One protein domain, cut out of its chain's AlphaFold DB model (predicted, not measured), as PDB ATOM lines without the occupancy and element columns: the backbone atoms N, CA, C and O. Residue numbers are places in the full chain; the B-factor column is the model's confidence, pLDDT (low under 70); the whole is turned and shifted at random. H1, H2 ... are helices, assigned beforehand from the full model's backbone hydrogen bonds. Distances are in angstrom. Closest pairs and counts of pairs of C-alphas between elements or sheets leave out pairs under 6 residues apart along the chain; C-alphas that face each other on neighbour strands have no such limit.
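AT A GLANCE: This is residues 70 to 142 of the 142 residues of an uncharacterized protein of Endozoicomonas sp. SM1973 (UniProt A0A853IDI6). Two helices of equal length, H1 and H2, run the same way side by side, and a long link folds back from the end of H1 to the start of H2. Residues 70 to 82 stick out as a long tail, and residues 137 to 142 as a shorter one. The printed part has 73 residues with two named helices, H1 then H2, and no named strand; the class is all helix, with 32 residues in named elements, under half. It is only just loose, close to extended, with a radius of gyration of the C-alphas of 16.6 A and spans of 50 by 33 by 17 A.

IN THESE COORDINATES: H1, residues 91 to 106, is 22.7 A long and begins at C-alpha 91 (287.051, 180.707, 224.133). H2, residues 122 to 137, is 22.0 A long and ends at C-alpha 137 (284.802, 161.067, 206.208).

HOW THE PARTS SIT: H1 and H2 are close but not clearly touching; their closest C-alphas, of Ala 104 and Ile 132, are 7.3 A apart. Their shallow tilt of 33 degrees is only just short of steep. Every O i to N i+4 pair in H1 is within hydrogen-bond range, and 10 of 12 in H2.

THE WHOLE: The C-alphas farthest apart, of Glu 70 and Asp 112, are 51.2 A apart. The printed part has no cut. The link from H1 to H2, 15 residues, is long. pLDDT is under 70 at residues 74 to 82, 110 to 118 and 136 to 142.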
ATOM      1  N   GLU A  70     310.183 189.460 193.899       83.81
ATOM      2  CA  GLU A  70     309.331 188.953 194.968       83.81
ATOM      3  C   GLU A  70     310.004 189.256 196.310       83.81
ATOM      4  O   GLU A  70     311.223 189.080 196.441       83.81
ATOM      5  N   PRO A  71     309.253 189.777 197.294       81.88
ATOM      6  CA  PRO A  71     309.822 190.048 198.596       81.88
ATOM      7  C   PRO A  71     310.312 188.716 199.148       81.88
ATOM      8  O   PRO A  71     309.503 187.862 199.485       81.88
ATOM      9  N   ILE A  72     311.629 188.536 199.232       77.31
ATOM     10  CA  ILE A  72     312.205 187.418 199.968       77.31
ATOM     11  C   ILE A  72     311.908 187.744 201.429       77.31
ATOM     12  O   ILE A  72     312.446 188.731 201.948       77.31
ATOM     13  N   PRO A  73     311.013 187.005 202.104       70.62
ATOM     14  CA  PRO A  73     310.825 187.232 203.514       70.62
ATOM     15  C   PRO A  73     312.144 186.848 204.187       70.62
ATOM     16  O   PRO A  73     312.449 185.676 204.346       70.62
ATOM     17  N   ASN A  74     312.911 187.840 204.645       57.91
ATOM     18  CA  ASN A  74     314.011 187.631 205.601       57.91
ATOM     19  C   ASN A  74     313.494 187.182 206.982       57.91
ATOM     20  O   ASN A  74     314.236 187.132 207.961       57.91
ATOM     21  N   TYR A  75     312.203 186.884 207.075       57.84
ATOM     22  CA  TYR A  75     311.656 186.067 208.124       57.84
ATOM     23  C   TYR A  75     311.980 184.621 207.756       57.84
ATOM     24  O   TYR A  75     311.216 183.975 207.044       57.84
ATOM     25  N   GLU A  76     313.095 184.094 208.269       59.00
ATOM     26  CA  GLU A  76     313.043 182.695 208.676       59.00
ATOM     27  C   GLU A  76     311.840 182.626 209.611       59.00
ATOM     28  O   GLU A  76     311.863 183.301 210.653       59.00
ATOM     29  N   PRO A  77     310.760 181.902 209.271       55.66
ATOM     30  CA  PRO A  77     309.833 181.556 210.304       55.66
ATOM     31  C   PRO A  77     310.671 180.731 211.264       55.66
ATOM     32  O   PRO A  77     310.923 179.546 211.056       55.66
ATOM     33  N   LYS A  78     311.085 181.373 212.357       55.06
ATOM     34  CA  LYS A  78     311.149 180.708 213.636       55.06
ATOM     35  C   LYS A  78     309.723 180.230 213.863       55.06
ATOM     36  O   LYS A  78     308.960 180.813 214.628       55.06
ATOM     37  N   LEU A  79     309.370 179.136 213.193       55.56
ATOM     38  CA  LEU A  79     308.603 178.073 213.782       55.56
ATOM     39  C   LEU A  79     309.448 177.664 214.989       55.56
ATOM     40  O   LEU A  79     310.086 176.619 215.017       55.56
ATOM     41  N   GLU A  80     309.467 178.515 216.019       55.00
ATOM     42  CA  GLU A  80     309.362 177.992 217.351       55.00
ATOM     43  C   GLU A  80     308.101 177.154 217.239       55.00
ATOM     44  O   GLU A  80     306.985 177.677 217.235       55.00
ATOM     45  N   ILE A  81     308.289 175.855 217.009       57.91
ATOM     46  CA  ILE A  81     307.264 174.858 217.234       57.91
ATOM     47  C   ILE A  81     307.063 174.933 218.743       57.91
ATOM     48  O   ILE A  81     307.589 174.133 219.512       57.91
ATOM     49  N   LYS A  82     306.400 176.004 219.194       62.56
ATOM     50  CA  LYS A  82     305.952 176.140 220.559       62.56
ATOM     51  C   LYS A  82     305.054 174.944 220.712       62.56
ATOM     52  O   LYS A  82     304.113 174.754 219.943       62.56
ATOM     53  N   ASN A  83     305.435 174.070 221.626       72.06
ATOM     54  CA  ASN A  83     304.661 172.886 221.888       72.06
ATOM     55  C   ASN A  83     303.343 173.336 222.530       72.06
ATOM     56  O   ASN A  83     303.232 173.483 223.746       72.06
ATOM     57  N   TYR A  84     302.350 173.614 221.686       75.88
ATOM     58  CA  TYR A  84     301.032 174.079 222.094       75.88
ATOM     59  C   TYR A  84     300.190 172.953 222.697       75.88
ATOM     60  O   TYR A  84     299.062 173.203 223.105       75.88
ATOM     61  N   PHE A  85     300.720 171.730 222.802       79.12
ATOM     62  CA  PHE A  85     300.001 170.574 223.331       79.12
ATOM     63  C   PHE A  85     299.446 170.826 224.741       79.12
ATOM     64  O   PHE A  85     298.324 170.438 225.039       79.12
ATOM     65  N   HIS A  86     300.176 171.573 225.574       82.81
ATOM     66  CA  HIS A  86     299.729 171.961 226.918       82.81
ATOM     67  C   HIS A  86     299.077 173.349 226.977       82.81
ATOM     68  O   HIS A  86     298.712 173.814 228.055       82.81
ATOM     69  N   SER A  87     298.955 174.046 225.844       84.88
ATOM     70  CA  SER A  87     298.336 175.369 225.827       84.88
ATOM     71  C   SER A  87     296.830 175.252 226.038       84.88
ATOM     72  O   SER A  87     296.191 174.410 225.391       84.88
ATOM     73  N   PRO A  88     296.253 176.087 226.920       87.75
ATOM     74  CA  PRO A  88     294.830 176.064 227.164       87.75
ATOM     75  C   PRO A  88     294.063 176.518 225.918       87.75
ATOM     76  O   PRO A  88     294.495 177.417 225.194       87.75
ATOM     77  N   LEU A  89     292.903 175.911 225.684       84.75
ATOM     78  CA  LEU A  89     291.991 176.305 224.623       84.75
ATOM     79  C   LEU A  89     291.424 177.693 224.920       84.75
ATOM     80  O   LEU A  89     290.888 177.950 226.004       84.75
ATOM     81  N   ASN A  90     291.486 178.574 223.927       88.06
ATOM     82  CA  ASN A  90     290.805 179.859 224.004       88.06
ATOM     83  C   ASN A  90     289.279 179.692 223.844       88.06
ATOM     84  O   ASN A  90     288.785 178.639 223.433       88.06
ATOM     85  N   SER A  91     288.520 180.746 224.153       85.94
ATOM     86  CA  SER A  91     287.051 180.707 224.133       85.94
ATOM     87  C   SER A  91     286.473 180.329 222.767       85.94
ATOM     88  O   SER A  91     285.486 179.603 222.707       85.94
ATOM     89  N   LEU A  92     287.095 180.766 221.666       88.81
ATOM     90  CA  LEU A  92     286.646 180.413 220.319       88.81
ATOM     91  C   LEU A  92     286.873 178.925 220.033       88.81
ATOM     92  O   LEU A  92     285.960 178.244 219.576       88.81
ATOM     93  N   GLN A  93     288.063 178.412 220.344       88.25
ATOM     94  CA  GLN A  93     288.415 177.003 220.158       88.25
ATOM     95  C   GLN A  93     287.484 176.084 220.958       88.25
ATOM     96  O   GLN A  93     287.021 175.077 220.428       88.25
ATOM     97  N   LYS A  94     287.140 176.466 222.196       86.00
ATOM     98  CA  LYS A  94     286.144 175.758 223.017       86.00
ATOM     99  C   LYS A  94     284.765 175.762 222.359       86.00
ATOM    100  O   LYS A  94     284.168 174.702 222.199       86.00
ATOM    101  N   SER A  95     284.276 176.923 221.923       86.44
ATOM    102  CA  SER A  95     282.972 177.036 221.253       86.44
ATOM    103  C   SER A  95     282.894 176.203 219.972       86.44
ATOM    104  O   SER A  95     281.901 175.511 219.748       86.44
ATOM    105  N   MET A  96     283.950 176.211 219.153       87.00
ATOM    106  CA  MET A  96     284.034 175.375 217.952       87.00
ATOM    107  C   MET A  96     284.015 173.884 218.298       87.00
ATOM    108  O   MET A  96     283.306 173.115 217.652       87.00
ATOM    109  N   LEU A  97     284.746 173.472 219.337       85.81
ATOM    110  CA  LEU A  97     284.771 172.083 219.787       85.81
ATOM    111  C   LEU A  97     283.391 171.620 220.277       85.81
ATOM    112  O   LEU A  97     282.924 170.557 219.876       85.81
ATOM    113  N   HIS A  98     282.701 172.441 221.073       84.44
ATOM    114  CA  HIS A  98     281.331 172.161 221.511       84.44
ATOM    115  C   HIS A  98     280.363 172.015 220.333       84.44
ATOM    116  O   HIS A  98     279.547 171.094 220.331       84.44
ATOM    117  N   PHE A  99     280.476 172.882 219.323       85.12
ATOM    118  CA  PHE A  99     279.667 172.784 218.112       85.12
ATOM    119  C   PHE A  99     279.905 171.459 217.377       85.12
ATOM    120  O   PHE A  99     278.948 170.756 217.058       85.12
ATOM    121  N   ILE A 100     281.168 171.082 217.162       85.31
ATOM    122  CA  ILE A 100     281.537 169.841 216.468       85.31
ATOM    123  C   ILE A 100     281.027 168.608 217.229       85.31
ATOM    124  O   ILE A 100     280.433 167.720 216.619       85.31
ATOM    125  N   ILE A 101     281.192 168.566 218.556       83.31
ATOM    126  CA  ILE A 101     280.690 167.466 219.398       83.31
ATOM    127  C   ILE A 101     279.157 167.391 219.337       83.31
ATOM    128  O   ILE A 101     278.598 166.306 219.181       83.31
ATOM    129  N   GLY A 102     278.467 168.530 219.450       82.12
ATOM    130  CA  GLY A 102     277.006 168.592 219.357       82.12
ATOM    131  C   GLY A 102     276.491 168.107 218.001       82.12
ATOM    132  O   GLY A 102     275.566 167.297 217.937       82.12
ATOM    133  N   TYR A 103     277.146 168.531 216.920       83.25
ATOM    134  CA  TYR A 103     276.830 168.099 215.562       83.25
ATOM    135  C   TYR A 103     277.080 166.594 215.350       83.25
ATOM    136  O   TYR A 103     276.259 165.905 214.744       83.25
ATOM    137  N   ALA A 104     278.174 166.052 215.895       80.81
ATOM    138  CA  ALA A 104     278.485 164.623 215.839       80.81
ATOM    139  C   ALA A 104     277.421 163.770 216.555       80.81
ATOM    140  O   ALA A 104     276.935 162.786 215.990       80.81
ATOM    141  N   LYS A 105     276.985 164.190 217.752       80.38
ATOM    142  CA  LYS A 105     275.905 163.523 218.501       80.38
ATOM    143  C   LYS A 105     274.593 163.497 217.718       80.38
ATOM    144  O   LYS A 105     273.934 162.462 217.669       80.38
ATOM    145  N   GLN A 106     274.238 164.593 217.042       81.19
ATOM    146  CA  GLN A 106     273.041 164.652 216.193       81.19
ATOM    147  C   GLN A 106     273.076 163.620 215.050       81.19
ATOM    148  O   GLN A 106     272.037 163.112 214.637       81.19
ATOM    149  N   ARG A 107     274.267 163.279 214.545       77.44
ATOM    150  CA  ARG A 107     274.479 162.282 213.482       77.44
ATOM    151  C   ARG A 107     274.583 160.838 213.996       77.44
ATOM    152  O   ARG A 107     274.882 159.937 213.210       77.44
ATOM    153  N   GLY A 108     274.339 160.610 215.289       73.19
ATOM    154  CA  GLY A 108     274.405 159.288 215.915       73.19
ATOM    155  C   GLY A 108     275.831 158.773 216.117       73.19
ATOM    156  O   GLY A 108     276.026 157.571 216.274       73.19
ATOM    157  N   VAL A 109     276.834 159.656 216.083       74.31
ATOM    158  CA  VAL A 109     278.195 159.303 216.491       74.31
ATOM    159  C   VAL A 109     278.224 159.277 218.019       74.31
ATOM    160  O   VAL A 109     277.931 160.291 218.656       74.31
ATOM    161  N   SER A 110     278.549 158.125 218.612       68.56
ATOM    162  CA  SER A 110     278.777 158.027 220.058       68.56
ATOM    163  C   SER A 110     280.089 158.739 220.380       68.56
ATOM    164  O   SER A 110     281.169 158.291 220.010       68.56
ATOM    165  N   VAL A 111     279.978 159.895 221.034       65.81
ATOM    166  CA  VAL A 111     281.110 160.703 221.526       65.81
ATOM    167  C   VAL A 111     281.181 160.587 223.057       65.81
ATOM    168  O   VAL A 111     281.656 161.481 223.754       65.81
ATOM    169  N   ASP A 112     280.639 159.500 223.611       61.31
ATOM    170  CA  ASP A 112     280.309 159.364 225.038       61.31
ATOM    171  C   ASP A 112     281.553 159.327 225.933       61.31
ATOM    172  O   ASP A 112     281.495 159.701 227.101       61.31
ATOM    173  N   GLN A 113     282.708 159.005 225.349       55.31
ATOM    174  CA  GLN A 113     284.009 159.084 226.011       55.31
ATOM    175  C   GLN A 113     284.499 160.530 226.208       55.31
ATOM    176  O   GLN A 113     285.336 160.766 227.066       55.31
ATOM    177  N   TYR A 114     283.953 161.513 225.482       54.88
ATOM    178  CA  TYR A 114     284.402 162.915 225.517       54.88
ATOM    179  C   TYR A 114     283.298 163.905 225.895       54.88
ATOM    180  O   TYR A 114     283.566 165.074 226.163       54.88
ATOM    181  N   GLY A 115     282.045 163.444 225.961       52.66
ATOM    182  CA  GLY A 115     280.883 164.261 226.309       52.66
ATOM    183  C   GLY A 115     280.856 164.785 227.749       52.66
ATOM    184  O   GLY A 115     280.004 165.617 228.042       52.66
ATOM    185  N   ASN A 116     281.764 164.320 228.614       53.41
ATOM    186  CA  ASN A 116     281.869 164.720 230.022       53.41
ATOM    187  C   ASN A 116     283.279 165.181 230.430       53.41
ATOM    188  O   ASN A 116     283.551 165.365 231.616       53.41
ATOM    189  N   ILE A 117     284.191 165.362 229.469       56.81
ATOM    190  CA  ILE A 117     285.567 165.747 229.776       56.81
ATOM    191  C   ILE A 117     285.699 167.256 229.622       56.81
ATOM    192  O   ILE A 117     285.405 167.842 228.583       56.81
ATOM    193  N   ASN A 118     286.157 167.873 230.701       66.94
ATOM    194  CA  ASN A 118     286.576 169.256 230.785       66.94
ATOM    195  C   ASN A 118     287.832 169.470 229.915       66.94
ATOM    196  O   ASN A 118     288.923 169.595 230.460       66.94
ATOM    197  N   ILE A 119     287.704 169.428 228.582       76.19
ATOM    198  CA  ILE A 119     288.833 169.584 227.654       76.19
ATOM    199  C   ILE A 119     289.364 171.006 227.806       76.19
ATOM    200  O   ILE A 119     288.698 171.986 227.457       76.19
ATOM    201  N   GLN A 120     290.568 171.119 228.356       80.94
ATOM    202  CA  GLN A 120     291.180 172.406 228.649       80.94
ATOM    203  C   GLN A 120     292.328 172.718 227.716       80.94
ATOM    204  O   GLN A 120     292.594 173.901 227.534       80.94
ATOM    205  N   THR A 121     292.976 171.723 227.105       85.75
ATOM    206  CA  THR A 121     294.191 171.936 226.305       85.75
ATOM    207  C   THR A 121     294.047 171.496 224.848       85.75
ATOM    208  O   THR A 121     293.191 170.683 224.492       85.75
ATOM    209  N   LEU A 122     294.898 172.040 223.971       82.75
ATOM    210  CA  LEU A 122     294.945 171.631 222.561       82.75
ATOM    211  C   LEU A 122     295.355 170.163 222.392       82.75
ATOM    212  O   LEU A 122     294.842 169.494 221.498       82.75
ATOM    213  N   GLY A 123     296.239 169.649 223.251       81.44
ATOM    214  CA  GLY A 123     296.673 168.253 223.215       81.44
ATOM    215  C   GLY A 123     295.544 167.262 223.481       81.44
ATOM    216  O   GLY A 123     295.499 166.208 222.854       81.44
ATOM    217  N   GLU A 124     294.591 167.627 224.337       82.00
ATOM    218  CA  GLU A 124     293.377 166.842 224.592       82.00
ATOM    219  C   GLU A 124     292.359 166.949 223.443       82.00
ATOM    220  O   GLU A 124     291.659 165.985 223.139       82.00
ATOM    221  N   ALA A 125     292.278 168.106 222.776       84.12
ATOM    222  CA  ALA A 125     291.310 168.346 221.704       84.12
ATOM    223  C   ALA A 125     291.683 167.678 220.367       84.12
ATOM    224  O   ALA A 125     290.801 167.273 219.610       84.12
ATOM    225  N   ILE A 126     292.979 167.569 220.050       84.50
ATOM    226  CA  ILE A 126     293.457 167.050 218.755       84.50
ATOM    227  C   ILE A 126     293.039 165.588 218.494       84.50
ATOM    228  O   ILE A 126     292.528 165.325 217.400       84.50
ATOM    229  N   PRO A 127     293.207 164.632 219.434       82.38
ATOM    230  CA  PRO A 127     292.778 163.246 219.235       82.38
ATOM    231  C   PRO A 127     291.282 163.138 218.934       82.38
ATOM    232  O   PRO A 127     290.896 162.453 217.991       82.38
ATOM    233  N   LEU A 128     290.463 163.903 219.660       80.25
ATOM    234  CA  LEU A 128     289.017 163.952 219.473       80.25
ATOM    235  C   LEU A 128     288.632 164.467 218.082       80.25
ATOM    236  O   LEU A 128     287.810 163.864 217.395       80.25
ATOM    237  N   LEU A 129     289.242 165.568 217.636       83.62
ATOM    238  CA  LEU A 129     288.987 166.104 216.296       83.62
ATOM    239  C   LEU A 129     289.380 165.110 215.198       83.62
ATOM    240  O   LEU A 129     288.709 165.047 214.170       83.62
ATOM    241  N   LYS A 130     290.440 164.324 215.415       83.94
ATOM    242  CA  LYS A 130     290.890 163.288 214.479       83.94
ATOM    243  C   LYS A 130     289.945 162.086 214.443       83.94
ATOM    244  O   LYS A 130     289.680 161.547 213.371       83.94
ATOM    245  N   GLU A 131     289.430 161.669 215.593       80.69
ATOM    246  CA  GLU A 131     288.454 160.583 215.688       80.69
ATOM    247  C   GLU A 131     287.133 160.977 215.019       80.69
ATOM    248  O   GLU A 131     286.645 160.272 214.135       80.69
ATOM    249  N   ILE A 132     286.617 162.165 215.350       78.75
ATOM    250  CA  ILE A 132     285.408 162.719 214.739       78.75
ATOM    251  C   ILE A 132     285.594 162.862 213.225       78.75
ATOM    252  O   ILE A 132     284.734 162.418 212.469       78.75
ATOM    253  N   SER A 133     286.709 163.430 212.755       80.94
ATOM    254  CA  SER A 133     286.936 163.591 211.314       80.94
ATOM    255  C   SER A 133     286.982 162.248 210.587       80.94
ATOM    256  O   SER A 133     286.327 162.099 209.559       80.94
ATOM    257  N   THR A 134     287.666 161.248 211.145       78.88
ATOM    258  CA  THR A 134     287.735 159.902 210.556       78.88
ATOM    259  C   THR A 134     286.340 159.291 210.416       78.88
ATOM    260  O   THR A 134     286.005 158.786 209.350       78.88
ATOM    261  N   LEU A 135     285.498 159.414 211.447       71.88
ATOM    262  CA  LEU A 135     284.119 158.912 211.439       71.88
ATOM    263  C   LEU A 135     283.200 159.681 210.478       71.88
ATOM    264  O   LEU A 135     282.281 159.097 209.904       71.88
ATOM    265  N   PHE A 136     283.430 160.982 210.287       68.56
ATOM    266  CA  PHE A 136     282.674 161.791 209.331       68.56
ATOM    267  C   PHE A 136     283.038 161.474 207.877       68.56
ATOM    268  O   PHE A 136     282.143 161.362 207.041       68.56
ATOM    269  N   PHE A 137     284.328 161.311 207.573       69.81
ATOM    270  CA  PHE A 137     284.802 161.067 206.208       69.81
ATOM    271  C   PHE A 137     284.742 159.592 205.787       69.81
ATOM    272  O   PHE A 137     284.751 159.313 204.594       69.81
ATOM    273  N   SER A 138     284.621 158.643 206.722       62.12
ATOM    274  CA  SER A 138     284.390 157.228 206.388       62.12
ATOM    275  C   SER A 138     282.934 156.913 206.031       62.12
ATOM    276  O   SER A 138     282.664 155.869 205.450       62.12
ATOM    277  N   LYS A 139     281.981 157.780 206.402       56.72
ATOM    278  CA  LYS A 139     280.533 157.554 206.235       56.72
ATOM    279  C   LYS A 139     279.933 158.253 205.005       56.72
ATOM    280  O   LYS A 139     278.716 158.254 204.862       56.72
ATOM    281  N   SER A 140     280.753 158.875 204.150       52.75
ATOM    282  CA  SER A 140     280.305 159.614 202.953       52.75
ATOM    283  C   SER A 140     280.482 158.840 201.635       52.75
ATOM    284  O   SER A 140     280.582 159.466 200.580       52.75
ATOM    285  N   SER A 141     280.591 157.509 201.689       49.56
ATOM    286  CA  SER A 141     280.750 156.640 200.508       49.56
ATOM    287  C   SER A 141     279.513 155.799 200.170       49.56
ATOM    288  O   SER A 141     279.632 154.917 199.327       49.56
ATOM    289  N   ASP A 142     278.355 156.110 200.757       40.69
ATOM    290  CA  ASP A 142     277.044 155.589 200.341       40.69
ATOM    291  C   ASP A 142     276.135 156.735 199.867       40.69
ATOM    292  O   ASP A 142     276.051 157.759 200.591       40.69
TER     293      ASP A 142